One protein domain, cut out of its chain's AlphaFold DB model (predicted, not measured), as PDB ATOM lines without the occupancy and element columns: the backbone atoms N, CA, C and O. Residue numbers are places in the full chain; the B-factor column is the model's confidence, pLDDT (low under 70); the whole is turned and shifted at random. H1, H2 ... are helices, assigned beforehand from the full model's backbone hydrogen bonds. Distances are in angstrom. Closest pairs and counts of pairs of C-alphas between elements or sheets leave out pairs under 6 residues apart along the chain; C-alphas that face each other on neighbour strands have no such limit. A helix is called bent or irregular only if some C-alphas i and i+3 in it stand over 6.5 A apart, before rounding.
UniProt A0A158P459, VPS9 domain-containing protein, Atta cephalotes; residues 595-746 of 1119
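What this domain is: This is residues 595 to 746 of the 1119 residues of the protein "VPS9 domain-containing protein" of Atta cephalotes (UniProt A0A158P459). Three long helices lie side by side in a curved layer, H1 and H4 on the two sides of H2, and the bent last helix H7 lies along the opening between H1 and H4. At one end of this layer the short helix H5 packs on the arm H7a, the tiny H3 packs on H2 towards the other end, and between these ends H6 packs on residues 607 to 614 of H1, where H1 is kinked, and on H7a. You are reading 152 residues with seven named helices, H1 to H7 in chain order, and no named strand; the class is all helix. The whole is compact, with a radius of gyration of the C-alphas of 16.5 A and spans of 48 by 36 by 26 A.

How they stand to each other: Start with H1, residues 595 to 620, which has a kink of 37 degrees near residue 612 and is only just irregular, with C-alphas 614 and 617 standing 6.7 A apart. It forms a helical hairpin with H2, residues 629 to 657: they touch, closest at the C-alphas of Leu 598 and Leu 653, 6.0 A apart, at a shallow tilt of 25 degrees, opposite ways. Go on to H3, residues 667 to 670, which touches residues 648 to 653 of H2 alone, closest at the C-alphas of Asn 649 and Ala 667, 5.0 A apart. H4, residues 672 to 691, touches H2, closest at the C-alphas of Met 635 and Ala 685, 5.2 A apart; they run opposite ways at a shallow tilt of 32 degrees, only just short of steep. H1 and H4 are apart. Next come H5, residues 694 to 701, and H6, residues 706 to 715, which are apart from each other. H6 is irregular, with C-alphas 711 and 714 standing 7.5 A apart, and touches residues 607 to 614 of H1 alone, closest at the C-alphas of Val 611 and Val 708, 6.3 A apart, at a steep tilt of 47 degrees. Look last at H7, residues 726 to 744, assigned as one helix by its hydrogen bonds but bent, with C-alphas 734 and 737 standing 6.9 A apart; its arms H7a, residues 726 to 734, and H7b, residues 737 to 744, stand at a steep tilt of 51 degrees. H7a touches H5, closest at the C-alphas of Ala 699 and Glu 727, 5.4 A apart, at a steep tilt of 59 degrees. H7a also touches H6, about perpendicular at 75 degrees, closest at the C-alphas of Ser 709 and Val 729, 6.1 A apart. H7b is close to H4 but not clearly touching, closest at the C-alphas of Leu 683 and Leu 738, 7.3 A apart. In the backbones of H2, H4, H5 and H7a every O i to N i+4 pair is within hydrogen-bond range; in H1 20 of 22 are, in H6 3 of 6, in H7b 1 of 4, beside 5 of 5 O i to N i+3 pairs, and H3 is too short for such a pair.

Where its parts are: Find C-alpha 595 at (198.814, 127.488, 118.948), where H1 begins; from there it runs 35.1 A to C-alpha 620. H2, the longest helix by residues, covers 41.8 A from C-alpha 629 at (185.454, 141.767, 82.932), and H4 covers 28.5 A. H6 measures 15.1 A, H7a 12.2 A and H7b 12.0 A, ending at C-alpha 744 at (188.275, 123.089, 109.805).

The domain as a whole: The two C-alphas farthest apart, those of Gln 627 and His 659, are 51.0 A apart. The printed part has no cut and no long link; the links H3 to H4, H4 to H5 and H5 to H6 are tight. The mean pLDDT of the printed part is 79.9, and residues 624 to 628, 713 to 725 and 741 to 746 are under 70.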
ATOM      1  N   SER A 595     197.541 127.223 119.630       71.62
ATOM      2  CA  SER A 595     198.814 127.488 118.948       71.62
ATOM      3  C   SER A 595     198.860 126.889 117.540       71.62
ATOM      4  O   SER A 595     199.226 127.595 116.605       71.62
ATOM      5  N   GLU A 596     198.438 125.632 117.354       78.56
ATOM      6  CA  GLU A 596     198.360 125.021 116.019       78.56
ATOM      7  C   GLU A 596     197.414 125.788 115.088       78.56
ATOM      8  O   GLU A 596     197.766 126.053 113.940       78.56
ATOM      9  N   ASP A 597     196.218 126.147 115.554       82.12
ATOM     10  CA  ASP A 597     195.214 126.814 114.722       82.12
ATOM     11  C   ASP A 597     195.655 128.237 114.341       82.12
ATOM     12  O   ASP A 597     195.513 128.625 113.182       82.12
ATOM     13  N   LEU A 598     196.287 128.977 115.263       85.88
ATOM     14  CA  LEU A 598     196.882 130.288 114.984       85.88
ATOM     15  C   LEU A 598     198.017 130.193 113.949       85.88
ATOM     16  O   LEU A 598     198.016 130.957 112.985       85.88
ATOM     17  N   ILE A 599     198.948 129.239 114.098       86.12
ATOM     18  CA  ILE A 599     200.035 129.010 113.127       86.12
ATOM     19  C   ILE A 599     199.457 128.666 111.748       86.12
ATOM     20  O   ILE A 599     199.883 129.228 110.739       86.12
ATOM     21  N   ASN A 600     198.471 127.764 111.687       86.19
ATOM     22  CA  ASN A 600     197.833 127.363 110.433       86.19
ATOM     23  C   ASN A 600     197.142 128.549 109.738       86.19
ATOM     24  O   ASN A 600     197.278 128.710 108.524       86.19
ATOM     25  N   ASP A 601     196.452 129.411 110.489       88.81
ATOM     26  CA  ASP A 601     195.787 130.596 109.937       88.81
ATOM     27  C   ASP A 601     196.773 131.706 109.527       88.81
ATOM     28  O   ASP A 601     196.538 132.397 108.534       88.81
ATOM     29  N   GLN A 602     197.912 131.836 110.214       90.62
ATOM     30  CA  GLN A 602     199.031 132.701 109.814       90.62
ATOM     31  C   GLN A 602     199.744 132.204 108.543       90.62
ATOM     32  O   GLN A 602     200.160 133.013 107.712       90.62
ATOM     33  N   ILE A 603     199.898 130.887 108.366       88.69
ATOM     34  CA  ILE A 603     200.415 130.283 107.124       88.69
ATOM     35  C   ILE A 603     199.441 130.545 105.975       88.69
ATOM     36  O   ILE A 603     199.837 131.103 104.953       88.69
ATOM     37  N   PHE A 604     198.156 130.267 106.193       89.88
ATOM     38  CA  PHE A 604     197.107 130.550 105.219       89.88
ATOM     39  C   PHE A 604     197.066 132.036 104.822       89.88
ATOM     40  O   PHE A 604     196.905 132.357 103.643       89.88
ATOM     41  N   LEU A 605     197.261 132.960 105.770       92.12
ATOM     42  CA  LEU A 605     197.330 134.393 105.477       92.12
ATOM     43  C   LEU A 605     198.563 134.766 104.628       92.12
ATOM     44  O   LEU A 605     198.419 135.553 103.693       92.12
ATOM     45  N   GLU A 606     199.744 134.191 104.889       91.00
ATOM     46  CA  GLU A 606     200.930 134.387 104.033       91.00
ATOM     47  C   GLU A 606     200.672 133.900 102.596       91.00
ATOM     48  O   GLU A 606     200.994 134.604 101.635       91.00
ATOM     49  N   GLU A 607     200.068 132.720 102.439       89.88
ATOM     50  CA  GLU A 607     199.735 132.127 101.139       89.88
ATOM     51  C   GLU A 607     198.737 133.011 100.370       89.88
ATOM     52  O   GLU A 607     198.979 133.365  99.210       89.88
ATOM     53  N   MET A 608     197.665 133.456 101.039       91.88
ATOM     54  CA  MET A 608     196.661 134.376 100.488       91.88
ATOM     55  C   MET A 608     197.266 135.725 100.075       91.88
ATOM     56  O   MET A 608     196.994 136.217  98.978       91.88
ATOM     57  N   LEU A 609     198.116 136.326 100.915       91.75
ATOM     58  CA  LEU A 609     198.807 137.581 100.597       91.75
ATOM     59  C   LEU A 609     199.765 137.410  99.413       91.75
ATOM     60  O   LEU A 609     199.825 138.272  98.535       91.75
ATOM     61  N   THR A 610     200.483 136.288  99.352       90.25
ATOM     62  CA  THR A 610     201.438 135.995  98.277       90.25
ATOM     63  C   THR A 610     200.728 135.831  96.936       90.25
ATOM     64  O   THR A 610     201.136 136.456  95.952       90.25
ATOM     65  N   VAL A 611     199.630 135.071  96.886       91.25
ATOM     66  CA  VAL A 611     198.786 134.940  95.685       91.25
ATOM     67  C   VAL A 611     198.121 136.275  95.330       91.25
ATOM     68  O   VAL A 611     198.115 136.661  94.160       91.25
ATOM     69  N   TYR A 612     197.636 137.046  96.307       92.00
ATOM     70  CA  TYR A 612     197.033 138.352  96.033       92.00
ATOM     71  C   TYR A 612     198.017 139.334  95.383       92.00
ATOM     72  O   TYR A 612     197.707 139.952  94.364       92.00
ATOM     73  N   GLN A 613     199.219 139.470  95.949       89.62
ATOM     74  CA  GLN A 613     200.225 140.424  95.480       89.62
ATOM     75  C   GLN A 613     200.826 140.042  94.120       89.62
ATOM     76  O   GLN A 613     201.100 140.934  93.316       89.62
ATOM     77  N   ASN A 614     201.013 138.744  93.856       88.50
ATOM     78  CA  ASN A 614     201.700 138.246  92.658       88.50
ATOM     79  C   ASN A 614     200.759 137.809  91.523       88.50
ATOM     80  O   ASN A 614     201.198 137.762  90.377       88.50
ATOM     81  N   LEU A 615     199.487 137.506  91.813       88.44
ATOM     82  CA  LEU A 615     198.507 137.040  90.825       88.44
ATOM     83  C   LEU A 615     197.308 137.991  90.696       88.44
ATOM     84  O   LEU A 615     197.114 138.586  89.639       88.44
ATOM     85  N   ILE A 616     196.529 138.178  91.768       89.75
ATOM     86  CA  ILE A 616     195.247 138.912  91.725       89.75
ATOM     87  C   ILE A 616     195.447 140.398  91.402       89.75
ATOM     88  O   ILE A 616     194.816 140.932  90.493       89.75
ATOM     89  N   LYS A 617     196.354 141.083  92.107       88.31
ATOM     90  CA  LYS A 617     196.591 142.525  91.933       88.31
ATOM     91  C   LYS A 617     197.205 142.866  90.558       88.31
ATOM     92  O   LYS A 617     196.806 143.876  89.976       88.31
ATOM     93  N   PRO A 618     198.124 142.059  89.984       87.56
ATOM     94  CA  PRO A 618     198.515 142.177  88.577       87.56
ATOM     95  C   PRO A 618     197.390 141.847  87.588       87.56
ATOM     96  O   PRO A 618     197.315 142.499  86.546       87.56
ATOM     97  N   PHE A 619     196.510 140.886  87.904       86.25
ATOM     98  CA  PHE A 619     195.367 140.538  87.054       86.25
ATOM     99  C   PHE A 619     194.381 141.692  86.923       86.25
ATOM    100  O   PHE A 619     194.080 142.112  85.810       86.25
ATOM    101  N   GLN A 620     193.954 142.253  88.054       86.50
ATOM    102  CA  GLN A 620     192.963 143.325  88.131       86.50
ATOM    103  C   GLN A 620     193.386 144.580  87.341       86.50
ATOM    104  O   GLN A 620     192.552 145.285  86.786       86.50
ATOM    105  N   LYS A 621     194.698 144.836  87.223       84.81
ATOM    106  CA  LYS A 621     195.246 145.919  86.382       84.81
ATOM    107  C   LYS A 621     195.193 145.640  84.874       84.81
ATOM    108  O   LYS A 621     195.338 146.574  84.093       84.81
ATOM    109  N   LYS A 622     195.060 144.376  84.466       81.56
ATOM    110  CA  LYS A 622     195.051 143.918  83.064       81.56
ATOM    111  C   LYS A 622     193.664 143.483  82.574       81.56
ATOM    112  O   LYS A 622     193.443 143.467  81.369       81.56
ATOM    113  N   SER A 623     192.750 143.117  83.473       70.56
ATOM    114  CA  SER A 623     191.444 142.529  83.136       70.56
ATOM    115  C   SER A 623     190.418 143.524  82.582       70.56
ATOM    116  O   SER A 623     189.497 143.106  81.893       70.56
ATOM    117  N   GLY A 624     190.581 144.832  82.815       63.78
ATOM    118  CA  GLY A 624     189.611 145.871  82.424       63.78
ATOM    119  C   GLY A 624     189.399 146.097  80.917       63.78
ATOM    120  O   GLY A 624     188.730 147.054  80.543       63.78
ATOM    121  N   ALA A 625     189.975 145.261  80.047       57.72
ATOM    122  CA  ALA A 625     189.869 145.354  78.588       57.72
ATOM    123  C   ALA A 625     189.194 144.129  77.929       57.72
ATOM    124  O   ALA A 625     189.209 144.015  76.702       57.72
ATOM    125  N   THR A 626     188.637 143.191  78.705       65.00
ATOM    126  CA  THR A 626     188.031 141.951  78.186       65.00
ATOM    127  C   THR A 626     186.500 141.970  78.260       65.00
ATOM    128  O   THR A 626     185.908 142.623  79.113       65.00
ATOM    129  N   GLN A 627     185.837 141.231  77.361       59.62
ATOM    130  CA  GLN A 627     184.364 141.185  77.266       59.62
ATOM    131  C   GLN A 627     183.675 140.538  78.488       59.62
ATOM    132  O   GLN A 627     182.471 140.689  78.663       59.62
ATOM    133  N   GLU A 628     184.435 139.850  79.341       67.75
ATOM    134  CA  GLU A 628     183.969 139.114  80.529       67.75
ATOM    135  C   GLU A 628     184.387 139.794  81.852       67.75
ATOM    136  O   GLU A 628     184.347 139.169  82.915       67.75
ATOM    137  N   ALA A 629     184.822 141.064  81.808       73.62
ATOM    138  CA  ALA A 629     185.454 141.767  82.932       73.62
ATOM    139  C   ALA A 629     184.709 141.614  84.276       73.62
ATOM    140  O   ALA A 629     185.353 141.348  85.291       73.62
ATOM    141  N   ASN A 630     183.373 141.679  84.275       80.94
ATOM    142  CA  ASN A 630     182.533 141.589  85.478       80.94
ATOM    143  C   ASN A 630     182.730 140.287  86.284       80.94
ATOM    144  O   ASN A 630     182.682 140.312  87.516       80.94
ATOM    145  N   VAL A 631     182.948 139.144  85.619       84.31
ATOM    146  CA  VAL A 631     183.120 137.840  86.294       84.31
ATOM    147  C   VAL A 631     184.485 137.789  86.981       84.31
ATOM    148  O   VAL A 631     184.594 137.449  88.161       84.31
ATOM    149  N   TYR A 632     185.525 138.215  86.265       85.69
ATOM    150  CA  TYR A 632     186.886 138.295  86.788       85.69
ATOM    151  C   TYR A 632     187.023 139.334  87.909       85.69
ATOM    152  O   TYR A 632     187.682 139.066  88.911       85.69
ATOM    153  N   GLU A 633     186.361 140.487  87.790       86.75
ATOM    154  CA  GLU A 633     186.303 141.506  88.840       86.75
ATOM    155  C   GLU A 633     185.590 140.987  90.095       86.75
ATOM    156  O   GLU A 633     186.108 141.144  91.201       86.75
ATOM    157  N   THR A 634     184.465 140.280  89.933       88.31
ATOM    158  CA  THR A 634     183.748 139.643  91.049       88.31
ATOM    159  C   THR A 634     184.622 138.606  91.760       88.31
ATOM    160  O   THR A 634     184.706 138.620  92.988       88.31
ATOM    161  N   MET A 635     185.352 137.765  91.016       91.50
ATOM    162  CA  MET A 635     186.331 136.833  91.590       91.50
ATOM    163  C   MET A 635     187.425 137.571  92.383       91.50
ATOM    164  O   MET A 635     187.733 137.177  93.510       91.50
ATOM    165  N   CYS A 636     188.004 138.646  91.833       91.00
ATOM    166  CA  CYS A 636     189.029 139.442  92.517       91.00
ATOM    167  C   CYS A 636     188.496 140.121  93.790       91.00
ATOM    168  O   CYS A 636     189.193 140.123  94.808       91.00
ATOM    169  N   ARG A 637     187.264 140.647  93.756       91.19
ATOM    170  CA  ARG A 637     186.585 141.251  94.911       91.19
ATOM    171  C   ARG A 637     186.351 140.223  96.021       91.19
ATOM    172  O   ARG A 637     186.817 140.432  97.137       91.19
ATOM    173  N   CYS A 638     185.720 139.091  95.709       91.50
ATOM    174  CA  CYS A 638     185.453 138.036  96.690       91.50
ATOM    175  C   CYS A 638     186.755 137.429  97.262       91.50
ATOM    176  O   CYS A 638     186.804 137.071  98.438       91.50
ATOM    177  N   TYR A 639     187.838 137.360  96.472       93.88
ATOM    178  CA  TYR A 639     189.162 136.965  96.975       93.88
ATOM    179  C   TYR A 639     189.703 137.960  98.013       93.88
ATOM    180  O   TYR A 639     190.218 137.556  99.056       93.88
ATOM    181  N   ALA A 640     189.592 139.265  97.736       92.81
ATOM    182  CA  ALA A 640     190.020 140.308  98.663       92.81
ATOM    183  C   ALA A 640     189.179 140.300  99.953       92.81
ATOM    184  O   ALA A 640     189.741 140.373 101.042       92.81
ATOM    185  N   GLU A 641     187.861 140.113  99.849       93.38
ATOM    186  CA  GLU A 641     186.966 139.953 101.003       93.38
ATOM    187  C   GLU A 641     187.374 138.759 101.884       93.38
ATOM    188  O   GLU A 641     187.568 138.937 103.086       93.38
ATOM    189  N   LEU A 642     187.616 137.574 101.306       93.38
ATOM    190  CA  LEU A 642     188.120 136.415 102.062       93.38
ATOM    191  C   LEU A 642     189.466 136.690 102.747       93.38
ATOM    192  O   LEU A 642     189.680 136.266 103.885       93.38
ATOM    193  N   MET A 643     190.372 137.411 102.085       93.81
ATOM    194  CA  MET A 643     191.653 137.810 102.669       93.81
ATOM    195  C   MET A 643     191.453 138.744 103.875       93.81
ATOM    196  O   MET A 643     192.048 138.518 104.928       93.81
ATOM    197  N   HIS A 644     190.578 139.751 103.763       94.25
ATOM    198  CA  HIS A 644     190.245 140.668 104.858       94.25
ATOM    199  C   HIS A 644     189.617 139.929 106.050       94.25
ATOM    200  O   HIS A 644     189.976 140.190 107.198       94.25
ATOM    201  N   PHE A 645     188.734 138.964 105.789       93.19
ATOM    202  CA  PHE A 645     188.139 138.110 106.819       93.19
ATOM    203  C   PHE A 645     189.179 137.200 107.493       93.19
ATOM    204  O   PHE A 645     189.173 137.055 108.716       93.19
ATOM    205  N   SER A 646     190.133 136.648 106.733       92.44
ATOM    206  CA  SER A 646     191.243 135.868 107.298       92.44
ATOM    207  C   SER A 646     192.130 136.699 108.231       92.44
ATOM    208  O   SER A 646     192.616 136.176 109.229       92.44
ATOM    209  N   VAL A 647     192.320 137.989 107.941       93.88
ATOM    210  CA  VAL A 647     193.072 138.919 108.803       93.88
ATOM    211  C   VAL A 647     192.361 139.150 110.130       93.88
ATOM    212  O   VAL A 647     193.000 139.087 111.178       93.88
ATOM    213  N   LEU A 648     191.043 139.376 110.100       92.69
ATOM    214  CA  LEU A 648     190.247 139.498 111.323       92.69
ATOM    215  C   LEU A 648     190.323 138.219 112.164       92.69
ATOM    216  O   LEU A 648     190.496 138.306 113.380       92.69
ATOM    217  N   ASN A 649     190.267 137.044 111.524       92.00
ATOM    218  CA  ASN A 649     190.381 135.779 112.240       92.00
ATOM    219  C   ASN A 649     191.749 135.623 112.914       92.00
ATOM    220  O   ASN A 649     191.791 135.413 114.123       92.00
ATOM    221  N   VAL A 650     192.849 135.825 112.177       91.81
ATOM    222  CA  VAL A 650     194.219 135.753 112.720       91.81
ATOM    223  C   VAL A 650     194.409 136.698 113.907       91.81
ATOM    224  O   VAL A 650     194.958 136.282 114.920       91.81
ATOM    225  N   ILE A 651     193.918 137.940 113.830       90.69
ATOM    226  CA  ILE A 651     194.019 138.904 114.940       90.69
ATOM    227  C   ILE A 651     193.243 138.417 116.161       90.69
ATOM    228  O   ILE A 651     193.791 138.392 117.256       90.69
ATOM    229  N   SER A 652     191.997 137.982 115.974       90.38
ATOM    230  CA  SER A 652     191.163 137.512 117.083       90.38
ATOM    231  C   SER A 652     191.684 136.215 117.721       90.38
ATOM    232  O   SER A 652     191.616 136.064 118.938       90.38
ATOM    233  N   LEU A 653     192.280 135.312 116.930       88.75
ATOM    234  CA  LEU A 653     192.980 134.125 117.425       88.75
ATOM    235  C   LEU A 653     194.252 134.501 118.193       88.75
ATOM    236  O   LEU A 653     194.564 133.853 119.186       88.75
ATOM    237  N   TRP A 654     194.968 135.546 117.770       86.75
ATOM    238  CA  TRP A 654     196.151 136.050 118.473       86.75
ATOM    239  C   TRP A 654     195.780 136.701 119.807       86.75
ATOM    240  O   TRP A 654     196.411 136.427 120.825       86.75
ATOM    241  N   ASP A 655     194.734 137.525 119.829       85.69
ATOM    242  CA  ASP A 655     194.241 138.159 121.053       85.69
ATOM    243  C   ASP A 655     193.673 137.101 122.030       85.69
ATOM    244  O   ASP A 655     193.916 137.192 123.235       85.69
ATOM    245  N   TYR A 656     193.017 136.043 121.531       84.00
ATOM    246  CA  TYR A 656     192.600 134.888 122.342       84.00
ATOM    247  C   TYR A 656     193.798 134.074 122.865       84.00
ATOM    248  O   TYR A 656     193.878 133.814 124.063       84.00
ATOM    249  N   PHE A 657     194.778 133.747 122.012       81.00
ATOM    250  CA  PHE A 657     196.033 133.087 122.411       81.00
ATOM    251  C   PHE A 657     196.793 133.884 123.483       81.00
ATOM    252  O   PHE A 657     197.389 133.307 124.385       81.00
ATOM    253  N   ASN A 658     196.724 135.215 123.423       76.25
ATOM    254  CA  ASN A 658     197.313 136.111 124.409       76.25
ATOM    255  C   ASN A 658     196.444 136.328 125.660       76.25
ATOM    256  O   ASN A 658     196.808 137.189 126.459       76.25
ATOM    257  N   HIS A 659     195.333 135.607 125.864       74.81
ATOM    258  CA  HIS A 659     194.411 135.785 127.000       74.81
ATOM    259  C   HIS A 659     193.894 137.243 127.130       74.81
ATOM    260  O   HIS A 659     193.870 137.815 128.222       74.81
ATOM    261  N   ILE A 660     193.567 137.892 126.004       74.56
ATOM    262  CA  ILE A 660     193.002 139.260 125.944       74.56
ATOM    263  C   ILE A 660     191.477 139.234 125.733       74.56
ATOM    264  O   ILE A 660     190.792 140.172 126.145       74.56
ATOM    265  N   GLY A 661     190.946 138.169 125.128       72.38
ATOM    266  CA  GLY A 661     189.515 137.963 124.884       72.38
ATOM    267  C   GLY A 661     189.086 136.516 125.120       72.38
ATOM    268  O   GLY A 661     189.909 135.655 125.424       72.38
ATOM    269  N   GLU A 662     187.790 136.259 124.971       79.31
ATOM    270  CA  GLU A 662     187.163 134.948 125.194       79.31
ATOM    271  C   GLU A 662     186.978 134.158 123.886       79.31
ATOM    272  O   GLU A 662     186.914 134.727 122.796       79.31
ATOM    273  N   ALA A 663     186.796 132.835 123.974       78.19
ATOM    274  CA  ALA A 663     186.669 131.961 122.796       78.19
ATOM    275  C   ALA A 663     185.510 132.334 121.841       78.19
ATOM    276  O   ALA A 663     185.583 132.067 120.642       78.19
ATOM    277  N   TYR A 664     184.442 132.957 122.355       78.81
ATOM    278  CA  TYR A 664     183.306 133.425 121.548       78.81
ATOM    279  C   TYR A 664     183.569 134.764 120.833       78.81
ATOM    280  O   TYR A 664     182.787 135.148 119.968       78.81
ATOM    281  N   GLU A 665     184.644 135.481 121.180       81.75
ATOM    282  CA  GLU A 665     185.048 136.746 120.543       81.75
ATOM    283  C   GLU A 665     185.933 136.519 119.306       81.75
ATOM    284  O   GLU A 665     186.183 137.451 118.537       81.75
ATOM    285  N   VAL A 666     186.376 135.275 119.074       86.81
ATOM    286  CA  VAL A 666     187.106 134.876 117.865       86.81
ATOM    287  C   VAL A 666     186.234 135.140 116.632       86.81
ATOM    288  O   VAL A 666     185.084 134.706 116.559       86.81
ATOM    289  N   ALA A 667     186.773 135.851 115.640       87.12
ATOM    290  CA  ALA A 667     185.989 136.495 114.588       87.12
ATOM    291  C   ALA A 667     185.147 135.512 113.759       87.12
ATOM    292  O   ALA A 667     184.011 135.844 113.416       87.12
ATOM    293  N   ILE A 668     185.662 134.308 113.473       86.56
ATOM    294  CA  ILE A 668     184.916 133.255 112.761       86.56
ATOM    295  C   ILE A 668     183.756 132.667 113.580       86.56
ATOM    296  O   ILE A 668     182.762 132.234 113.002       86.56
ATOM    297  N   VAL A 669     183.861 132.673 114.914       84.25
ATOM    298  CA  VAL A 669     182.808 132.209 115.832       84.25
ATOM    299  C   VAL A 669     181.734 133.286 115.970       84.25
ATOM    300  O   VAL A 669     180.548 132.993 115.839       84.25
ATOM    301  N   ALA A 670     182.152 134.539 116.163       83.81
ATOM    302  CA  ALA A 670     181.254 135.681 116.318       83.81
ATOM    303  C   ALA A 670     180.470 136.039 115.037       83.81
ATOM    304  O   ALA A 670     179.345 136.518 115.139       83.81
ATOM    305  N   ASN A 671     181.039 135.804 113.845       86.62
ATOM    306  CA  ASN A 671     180.486 136.245 112.549       86.62
ATOM    307  C   ASN A 671     180.292 135.065 111.571       86.62
ATOM    308  O   ASN A 671     180.606 135.146 110.379       86.62
ATOM    309  N   ILE A 672     179.847 133.909 112.076       86.12
ATOM    310  CA  ILE A 672     179.779 132.664 111.291       86.12
ATOM    311  C   ILE A 672     178.867 132.777 110.052       86.12
ATOM    312  O   ILE A 672     179.126 132.127 109.033       86.12
ATOM    313  N   GLU A 673     177.829 133.616 110.106       85.44
ATOM    314  CA  GLU A 673     176.882 133.851 109.008       85.44
ATOM    315  C   GLU A 673     177.549 134.612 107.847       85.44
ATOM    316  O   GLU A 673     177.434 134.224 106.679       85.44
ATOM    317  N   GLU A 674     178.322 135.646 108.178       88.56
ATOM    318  CA  GLU A 674     179.102 136.471 107.259       88.56
ATOM    319  C   GLU A 674     180.216 135.652 106.611       88.56
ATOM    320  O   GLU A 674     180.290 135.595 105.383       88.56
ATOM    321  N   PHE A 675     181.035 134.956 107.413       88.94
ATOM    322  CA  PHE A 675     182.091 134.071 106.903       88.94
ATOM    323  C   PHE A 675     181.511 133.041 105.924       88.94
ATOM    324  O   PHE A 675     181.996 132.906 104.799       88.94
ATOM    325  N   THR A 676     180.426 132.358 106.309       86.94
ATOM    326  CA  THR A 676     179.744 131.375 105.451       86.94
ATOM    327  C   THR A 676     179.255 131.998 104.141       86.94
ATOM    328  O   THR A 676     179.309 131.354 103.091       86.94
ATOM    329  N   THR A 677     178.778 133.242 104.172       88.19
ATOM    330  CA  THR A 677     178.226 133.916 102.991       88.19
ATOM    331  C   THR A 677     179.316 134.410 102.040       88.19
ATOM    332  O   THR A 677     179.215 134.157 100.839       88.19
ATOM    333  N   VAL A 678     180.409 134.992 102.545       90.25
ATOM    334  CA  VAL A 678     181.570 135.372 101.716       90.25
ATOM    335  C   VAL A 678     182.194 134.135 101.052       90.25
ATOM    336  O   VAL A 678     182.489 134.160  99.855       90.25
ATOM    337  N   TYR A 679     182.306 133.009 101.768       90.50
ATOM    338  CA  TYR A 679     182.759 131.745 101.174       90.50
ATOM    339  C   TYR A 679     181.822 131.219 100.072       90.50
ATOM    340  O   TYR A 679     182.311 130.728  99.053       90.50
ATOM    341  N   LYS A 680     180.494 131.360 100.217       87.69
ATOM    342  CA  LYS A 680     179.525 131.029  99.150       87.69
ATOM    343  C   LYS A 680     179.671 131.944  97.931       87.69
ATOM    344  O   LYS A 680     179.659 131.451  96.808       87.69
ATOM    345  N   TYR A 681     179.844 133.253  98.131       90.06
ATOM    346  CA  TYR A 681     180.071 134.196  97.031       90.06
ATOM    347  C   TYR A 681     181.368 133.899  96.276       90.06
ATOM    348  O   TYR A 681     181.377 133.930  95.045       90.06
ATOM    349  N   TYR A 682     182.443 133.545  96.985       92.69
ATOM    350  CA  TYR A 682     183.691 133.130  96.348       92.69
ATOM    351  C   TYR A 682     183.560 131.803  95.589       92.69
ATOM    352  O   TYR A 682     184.040 131.699  94.462       92.69
ATOM    353  N   LEU A 683     182.873 130.808  96.165       90.12
ATOM    354  CA  LEU A 683     182.604 129.530  95.497       90.12
ATOM    355  C   LEU A 683     181.848 129.737  94.178       90.12
ATOM    356  O   LEU A 683     182.280 129.217  93.153       90.12
ATOM    357  N   ASN A 684     180.777 130.538  94.190       87.94
ATOM    358  CA  ASN A 684     180.006 130.853  92.987       87.94
ATOM    359  C   ASN A 684     180.878 131.548  91.928       87.94
ATOM    360  O   ASN A 684     180.937 131.079  90.797       87.94
ATOM    361  N   ALA A 685     181.640 132.581  92.308       88.31
ATOM    362  CA  ALA A 685     182.530 133.286  91.382       88.31
ATOM    363  C   ALA A 685     183.601 132.363  90.762       88.31
ATOM    364  O   ALA A 685     183.958 132.515  89.594       88.31
ATOM    365  N   ILE A 686     184.103 131.379  91.516       89.81
ATOM    366  CA  ILE A 686     185.023 130.359  90.997       89.81
ATOM    367  C   ILE A 686     184.310 129.374  90.061       89.81
ATOM    368  O   ILE A 686     184.873 129.027  89.024       89.81
ATOM    369  N   CYS A 687     183.078 128.957  90.363       86.25
ATOM    370  CA  CYS A 687     182.268 128.148  89.449       86.25
ATOM    371  C   CYS A 687     181.992 128.876  88.121       86.25
ATOM    372  O   CYS A 687     182.126 128.260  87.063       86.25
ATOM    373  N   ASP A 688     181.703 130.178  88.163       84.56
ATOM    374  CA  ASP A 688     181.494 131.004  86.970       84.56
ATOM    375  C   ASP A 688     182.774 131.068  86.115       84.56
ATOM    376  O   ASP A 688     182.740 130.765  84.921       84.56
ATOM    377  N   VAL A 689     183.935 131.343  86.727       86.06
ATOM    378  CA  VAL A 689     185.244 131.336  86.037       86.06
ATOM    379  C   VAL A 689     185.586 129.957  85.454       86.06
ATOM    380  O   VAL A 689     186.118 129.881  84.344       86.06
ATOM    381  N   ILE A 690     185.264 128.863  86.151       84.25
ATOM    382  CA  ILE A 690     185.441 127.494  85.635       84.25
ATOM    383  C   ILE A 690     184.546 127.253  84.413       84.25
ATOM    384  O   ILE A 690     185.018 126.695  83.423       84.25
ATOM    385  N   SER A 691     183.289 127.711  84.442       82.56
ATOM    386  CA  SER A 691     182.341 127.534  83.332       82.56
ATOM    387  C   SER A 691     182.810 128.201  82.029       82.56
ATOM    388  O   SER A 691     182.594 127.663  80.945       82.56
ATOM    389  N   LEU A 692     183.541 129.315  82.145       82.12
ATOM    390  CA  LEU A 692     184.139 130.061  81.034       82.12
ATOM    391  C   LEU A 692     185.526 129.533  80.613       82.12
ATOM    392  O   LEU A 692     186.157 130.093  79.720       82.12
ATOM    393  N   SER A 693     186.045 128.469  81.247       79.31
ATOM    394  CA  SER A 693     187.449 128.031  81.099       79.31
ATOM    395  C   SER A 693     188.466 129.150  81.409       79.31
ATOM    396  O   SER A 693     189.575 129.195  80.864       79.31
ATOM    397  N   GLY A 694     188.096 130.069  82.306       78.94
ATOM    398  CA  GLY A 694     188.788 131.334  82.544       78.94
ATOM    399  C   GLY A 694     190.200 131.196  83.120       78.94
ATOM    400  O   GLY A 694     191.025 132.087  82.926       78.94
ATOM    401  N   PHE A 695     190.554 130.069  83.747       83.19
ATOM    402  CA  PHE A 695     191.927 129.831  84.222       83.19
ATOM    403  C   PHE A 695     192.949 129.794  83.074       83.19
ATOM    404  O   PHE A 695     194.028 130.376  83.204       83.19
ATOM    405  N   MET A 696     192.595 129.222  81.913       80.12
ATOM    406  CA  MET A 696     193.432 129.284  80.708       80.12
ATOM    407  C   MET A 696     193.542 130.720  80.163       80.12
ATOM    408  O   MET A 696     194.562 131.081  79.569       80.12
ATOM    409  N   HIS A 697     192.517 131.557  80.349       78.69
ATOM    410  CA  HIS A 697     192.553 132.967  79.955       78.69
ATOM    411  C   HIS A 697     193.474 133.785  80.879       78.69
ATOM    412  O   HIS A 697     194.369 134.482  80.398       78.69
ATOM    413  N   ILE A 698     193.351 133.611  82.200       82.12
ATOM    414  CA  ILE A 698     194.238 134.219  83.209       82.12
ATOM    415  C   ILE A 698     195.702 133.817  82.949       82.12
ATOM    416  O   ILE A 698     196.581 134.680  82.927       82.12
ATOM    417  N   ALA A 699     195.955 132.539  82.643       80.88
ATOM    418  CA  ALA A 699     197.285 132.006  82.327       80.88
ATOM    419  C   ALA A 699     197.934 132.599  81.060       80.88
ATOM    420  O   ALA A 699     199.153 132.524  80.910       80.88
ATOM    421  N   LYS A 700     197.142 133.182  80.146       80.94
ATOM    422  CA  LYS A 700     197.634 133.891  78.950       80.94
ATOM    423  C   LYS A 700     197.916 135.373  79.213       80.94
ATOM    424  O   LYS A 700     198.727 135.967  78.511       80.94
ATOM    425  N   LEU A 701     197.251 135.975  80.201       81.06
ATOM    426  CA  LEU A 701     197.388 137.397  80.538       81.06
ATOM    427  C   LEU A 701     198.510 137.676  81.551       81.06
ATOM    428  O   LEU A 701     199.029 138.799  81.607       81.06
ATOM    429  N   ILE A 702     198.879 136.683  82.366       81.00
ATOM    430  CA  ILE A 702     199.834 136.818  83.472       81.00
ATOM    431  C   ILE A 702     200.849 135.679  83.442       81.00
ATOM    432  O   ILE A 702     200.496 134.505  83.376       81.00
ATOM    433  N   GLU A 703     202.118 136.047  83.569       80.31
ATOM    434  CA  GLU A 703     203.199 135.117  83.867       80.31
ATOM    435  C   GLU A 703     203.203 134.817  85.372       80.31
ATOM    436  O   GLU A 703     203.269 135.739  86.185       80.31
ATOM    437  N   VAL A 704     203.086 133.541  85.747       79.38
ATOM    438  CA  VAL A 704     203.001 133.115  87.153       79.38
ATOM    439  C   VAL A 704     204.401 133.146  87.779       79.38
ATOM    440  O   VAL A 704     205.263 132.381  87.343       79.38
ATOM    441  N   PRO A 705     204.669 133.981  88.804       81.81
ATOM    442  CA  PRO A 705     206.003 134.053  89.391       81.81
ATOM    443  C   PRO A 705     206.367 132.767  90.135       81.81
ATOM    444  O   PRO A 705     205.534 132.193  90.837       81.81
ATOM    445  N   GLN A 706     207.643 132.372  90.075       77.75
ATOM    446  CA  GLN A 706     208.149 131.141  90.704       77.75
ATOM    447  C   GLN A 706     207.815 131.031  92.204       77.75
ATOM    448  O   GLN A 706     207.640 129.929  92.713       77.75
ATOM    449  N   ILE A 707     207.682 132.162  92.907       80.44
ATOM    450  CA  ILE A 707     207.265 132.219  94.316       80.44
ATOM    451  C   ILE A 707     205.882 131.573  94.510       80.44
ATOM    452  O   ILE A 707     205.711 130.783  95.432       80.44
ATOM    453  N   VAL A 708     204.918 131.857  93.625       81.12
ATOM    454  CA  VAL A 708     203.564 131.278  93.683       81.12
ATOM    455  C   VAL A 708     203.599 129.799  93.309       81.12
ATOM    456  O   VAL A 708     202.971 128.989  93.983       81.12
ATOM    457  N   SER A 709     204.381 129.426  92.292       77.00
ATOM    458  CA  SER A 709     204.587 128.019  91.925       77.00
ATOM    459  C   SER A 709     205.127 127.205  93.103       77.00
ATOM    460  O   SER A 709     204.590 126.141  93.402       77.00
ATOM    461  N   ASN A 710     206.135 127.729  93.811       76.94
ATOM    462  CA  ASN A 710     206.792 127.063  94.936       76.94
ATOM    463  C   ASN A 710     205.841 126.738  96.101       76.94
ATOM    464  O   ASN A 710     206.023 125.691  96.720       76.94
ATOM    465  N   LEU A 711     204.816 127.563  96.369       75.56
ATOM    466  CA  LEU A 711     203.811 127.285  97.412       75.56
ATOM    467  C   LEU A 711     203.088 125.948  97.179       75.56
ATOM    468  O   LEU A 711     202.806 125.213  98.122       75.56
ATOM    469  N   PHE A 712     202.819 125.604  95.917       72.44
ATOM    470  CA  PHE A 712     202.008 124.437  95.558       72.44
ATOM    471  C   PHE A 712     202.831 123.218  95.107       72.44
ATOM    472  O   PHE A 712     202.251 122.158  94.870       72.44
ATOM    473  N   VAL A 713     204.171 123.310  95.060       64.44
ATOM    474  CA  VAL A 713     205.064 122.205  94.636       64.44
ATOM    475  C   VAL A 713     204.831 120.922  95.437       64.44
ATOM    476  O   VAL A 713     204.790 119.844  94.852       64.44
ATOM    477  N   HIS A 714     204.621 121.019  96.751       56.84
ATOM    478  CA  HIS A 714     204.408 119.847  97.611       56.84
ATOM    479  C   HIS A 714     203.058 119.138  97.397       56.84
ATOM    480  O   HIS A 714     202.913 117.985  97.798       56.84
ATOM    481  N   ASN A 715     202.089 119.796  96.749       54.41
ATOM    482  CA  ASN A 715     200.768 119.231  96.456       54.41
ATOM    483  C   ASN A 715     200.682 118.606  95.047       54.41
ATOM    484  O   ASN A 715     199.670 117.989  94.711       54.41
ATOM    485  N   LEU A 716     201.725 118.749  94.219       52.75
ATOM    486  CA  LEU A 716     201.795 118.162  92.879       52.75
ATOM    487  C   LEU A 716     202.273 116.705  92.950       52.75
ATOM    488  O   LEU A 716     203.313 116.398  93.536       52.75
ATOM    489  N   LYS A 717     201.536 115.787  92.315       46.06
ATOM    490  CA  LYS A 717     201.963 114.387  92.193       46.06
ATOM    491  C   LYS A 717     203.112 114.278  91.191       46.06
ATOM    492  O   LYS A 717     203.120 114.942  90.159       46.06
ATOM    493  N   ILE A 718     204.055 113.376  91.465       45.34
ATOM    494  CA  ILE A 718     205.287 113.193  90.670       45.34
ATOM    495  C   ILE A 718     204.996 112.849  89.189       45.34
ATOM    496  O   ILE A 718     205.816 113.139  88.321       45.34
ATOM    497  N   SER A 719     203.816 112.303  88.873       39.34
ATOM    498  CA  SER A 719     203.352 112.042  87.501       39.34
ATOM    499  C   SER A 719     203.106 113.300  86.659       39.34
ATOM    500  O   SER A 719     203.225 113.240  85.437       39.34
ATOM    501  N   ASP A 720     202.788 114.430  87.292       43.41
ATOM    502  CA  ASP A 720     202.316 115.643  86.607       43.41
ATOM    503  C   ASP A 720     203.465 116.642  86.344       43.41
ATOM    504  O   ASP A 720     203.315 117.630  85.625       43.41
ATOM    505  N   VAL A 721     204.659 116.338  86.869       46.62
ATOM    506  CA  VAL A 721     205.879 117.173  86.856       46.62
ATOM    507  C   VAL A 721     206.389 117.501  85.441       46.62
ATOM    508  O   VAL A 721     207.150 118.446  85.257       46.62
ATOM    509  N   ILE A 722     205.957 116.765  84.413       44.34
ATOM    510  CA  ILE A 722     206.459 116.908  83.033       44.34
ATOM    511  C   ILE A 722     205.762 118.053  82.258       44.34
ATOM    512  O   ILE A 722     206.225 118.440  81.184       44.34
ATOM    513  N   LYS A 723     204.691 118.662  82.795       42.41
ATOM    514  CA  LYS A 723     204.081 119.877  82.220       42.41
ATOM    515  C   LYS A 723     203.740 120.918  83.287       42.41
ATOM    516  O   LYS A 723     202.632 120.942  83.811       42.41
ATOM    517  N   HIS A 724     204.647 121.872  83.492       55.06
ATOM    518  CA  HIS A 724     204.303 123.166  84.088       55.06
ATOM    519  C   HIS A 724     203.386 123.960  83.138       55.06
ATOM    520  O   HIS A 724     203.851 124.817  82.388       55.06
ATOM    521  N   SER A 725     202.077 123.689  83.142       65.31
ATOM    522  CA  SER A 725     201.107 124.664  82.640       65.31
ATOM    523  C   SER A 725     200.777 125.652  83.760       65.31
ATOM    524  O   SER A 725     200.336 125.266  84.844       65.31
ATOM    525  N   ASN A 726     200.969 126.946  83.491       72.00
ATOM    526  CA  ASN A 726     200.624 128.032  84.419       72.00
ATOM    527  C   ASN A 726     199.164 127.935  84.906       72.00
ATOM    528  O   ASN A 726     198.853 128.294  86.037       72.00
ATOM    529  N   GLU A 727     198.289 127.385  84.064       80.00
ATOM    530  CA  GLU A 727     196.890 127.055  84.340       80.00
ATOM    531  C   GLU A 727     196.683 126.152  85.570       80.00
ATOM    532  O   GLU A 727     195.794 126.438  86.370       80.00
ATOM    533  N   ILE A 728     197.503 125.112  85.781       79.19
ATOM    534  CA  ILE A 728     197.373 124.231  86.960       79.19
ATOM    535  C   ILE A 728     197.715 125.006  88.237       79.19
ATOM    536  O   ILE A 728     196.974 124.939  89.215       79.19
ATOM    537  N   VAL A 729     198.795 125.795  88.215       80.50
ATOM    538  CA  VAL A 729     199.215 126.611  89.368       80.50
ATOM    539  C   VAL A 729     198.169 127.685  89.687       80.50
ATOM    540  O   VAL A 729     197.843 127.891  90.853       80.50
ATOM    541  N   ILE A 730     197.587 128.325  88.667       83.81
ATOM    542  CA  ILE A 730     196.477 129.282  88.815       83.81
ATOM    543  C   ILE A 730     195.239 128.604  89.408       83.81
ATOM    544  O   ILE A 730     194.646 129.134  90.344       83.81
ATOM    545  N   THR A 731     194.879 127.419  88.907       84.75
ATOM    546  CA  THR A 731     193.742 126.638  89.409       84.75
ATOM    547  C   THR A 731     193.933 126.301  90.889       84.75
ATOM    548  O   THR A 731     193.040 126.558  91.690       84.75
ATOM    549  N   MET A 732     195.118 125.821  91.281       81.81
ATOM    550  CA  MET A 732     195.448 125.547  92.684       81.81
ATOM    551  C   MET A 732     195.415 126.812  93.549       81.81
ATOM    552  O   MET A 732     194.793 126.801  94.608       81.81
ATOM    553  N   ALA A 733     196.012 127.917  93.092       84.69
ATOM    554  CA  ALA A 733     196.059 129.180  93.832       84.69
ATOM    555  C   ALA A 733     194.670 129.802  94.070       84.69
ATOM    556  O   ALA A 733     194.434 130.399  95.122       84.69
ATOM    557  N   LEU A 734     193.748 129.652  93.113       87.31
ATOM    558  CA  LEU A 734     192.372 130.149  93.207       87.31
ATOM    559  C   LEU A 734     191.424 129.155  93.902       87.31
ATOM    560  O   LEU A 734     190.452 129.562  94.523       87.31
ATOM    561  N   GLN A 735     191.697 127.850  93.882       86.56
ATOM    562  CA  GLN A 735     190.926 126.883  94.677       86.56
ATOM    563  C   GLN A 735     191.397 126.808  96.139       86.56
ATOM    564  O   GLN A 735     190.623 126.411  97.011       86.56
ATOM    565  N   HIS A 736     192.626 127.248  96.435       85.44
ATOM    566  CA  HIS A 736     193.226 127.221  97.770       85.44
ATOM    567  C   HIS A 736     192.327 127.735  98.917       85.44
ATOM    568  O   HIS A 736     192.240 127.042  99.936       85.44
ATOM    569  N   PRO A 737     191.600 128.870  98.792       86.94
ATOM    570  CA  PRO A 737     190.766 129.373  99.884       86.94
ATOM    571  C   PRO A 737     189.654 128.393 100.280       86.94
ATOM    572  O   PRO A 737     189.343 128.258 101.462       86.94
ATOM    573  N   LEU A 738     189.085 127.678  99.302       83.69
ATOM    574  CA  LEU A 738     188.001 126.712  99.502       83.69
ATOM    575  C   LEU A 738     188.497 125.440 100.208       83.69
ATOM    576  O   LEU A 738     187.779 124.865 101.026       83.69
ATOM    577  N   CYS A 739     189.749 125.039  99.965       73.00
ATOM    578  CA  CYS A 739     190.369 123.878 100.608       73.00
ATOM    579  C   CYS A 739     190.514 124.030 102.135       73.00
ATOM    580  O   CYS A 739     190.532 123.018 102.840       73.00
ATOM    581  N   LYS A 740     190.567 125.265 102.663       70.38
ATOM    582  CA  LYS A 740     190.638 125.531 104.111       70.38
ATOM    583  C   LYS A 740     189.432 124.962 104.866       70.38
ATOM    584  O   LYS A 740     189.613 124.310 105.893       70.38
ATOM    585  N   LEU A 741     188.221 125.127 104.325       59.66
ATOM    586  CA  LEU A 741     186.974 124.683 104.967       59.66
ATOM    587  C   LEU A 741     186.979 123.179 105.285       59.66
ATOM    588  O   LEU A 741     186.511 122.770 106.346       59.66
ATOM    589  N   ASN A 742     187.576 122.369 104.405       50.62
ATOM    590  CA  ASN A 742     187.658 120.915 104.562       50.62
ATOM    591  C   ASN A 742     188.626 120.476 105.685       50.62
ATOM    592  O   ASN A 742     188.527 119.360 106.181       50.62
ATOM    593  N   ARG A 743     189.555 121.347 106.118       48.22
ATOM    594  CA  ARG A 743     190.421 121.098 107.289       48.22
ATOM    595  C   ARG A 743     189.757 121.511 108.608       48.22
ATOM    596  O   ARG A 743     190.019 120.889 109.634       48.22
ATOM    597  N   SER A 744     188.899 122.532 108.593       42.81
ATOM    598  CA  SER A 744     188.275 123.089 109.805       42.81
ATOM    599  C   SER A 744     187.033 122.318 110.273       42.81
ATOM    600  O   SER A 744     186.849 122.140 111.477       42.81
ATOM    601  N   PHE A 745     186.204 121.817 109.348       39.44
ATOM    602  CA  PHE A 745     184.886 121.233 109.662       39.44
ATOM    603  C   PHE A 745     184.898 119.891 110.422       39.44
ATOM    604  O   PHE A 745     183.833 119.389 110.764       39.44
ATOM    605  N   GLY A 746     186.075 119.321 110.716       42.66
ATOM    606  CA  GLY A 746     186.225 118.128 111.563       42.66
ATOM    607  C   GLY A 746     186.924 118.359 112.912       42.66
ATOM    608  O   GLY A 746     186.757 117.543 113.813       42.66
TER     609      GLY A 746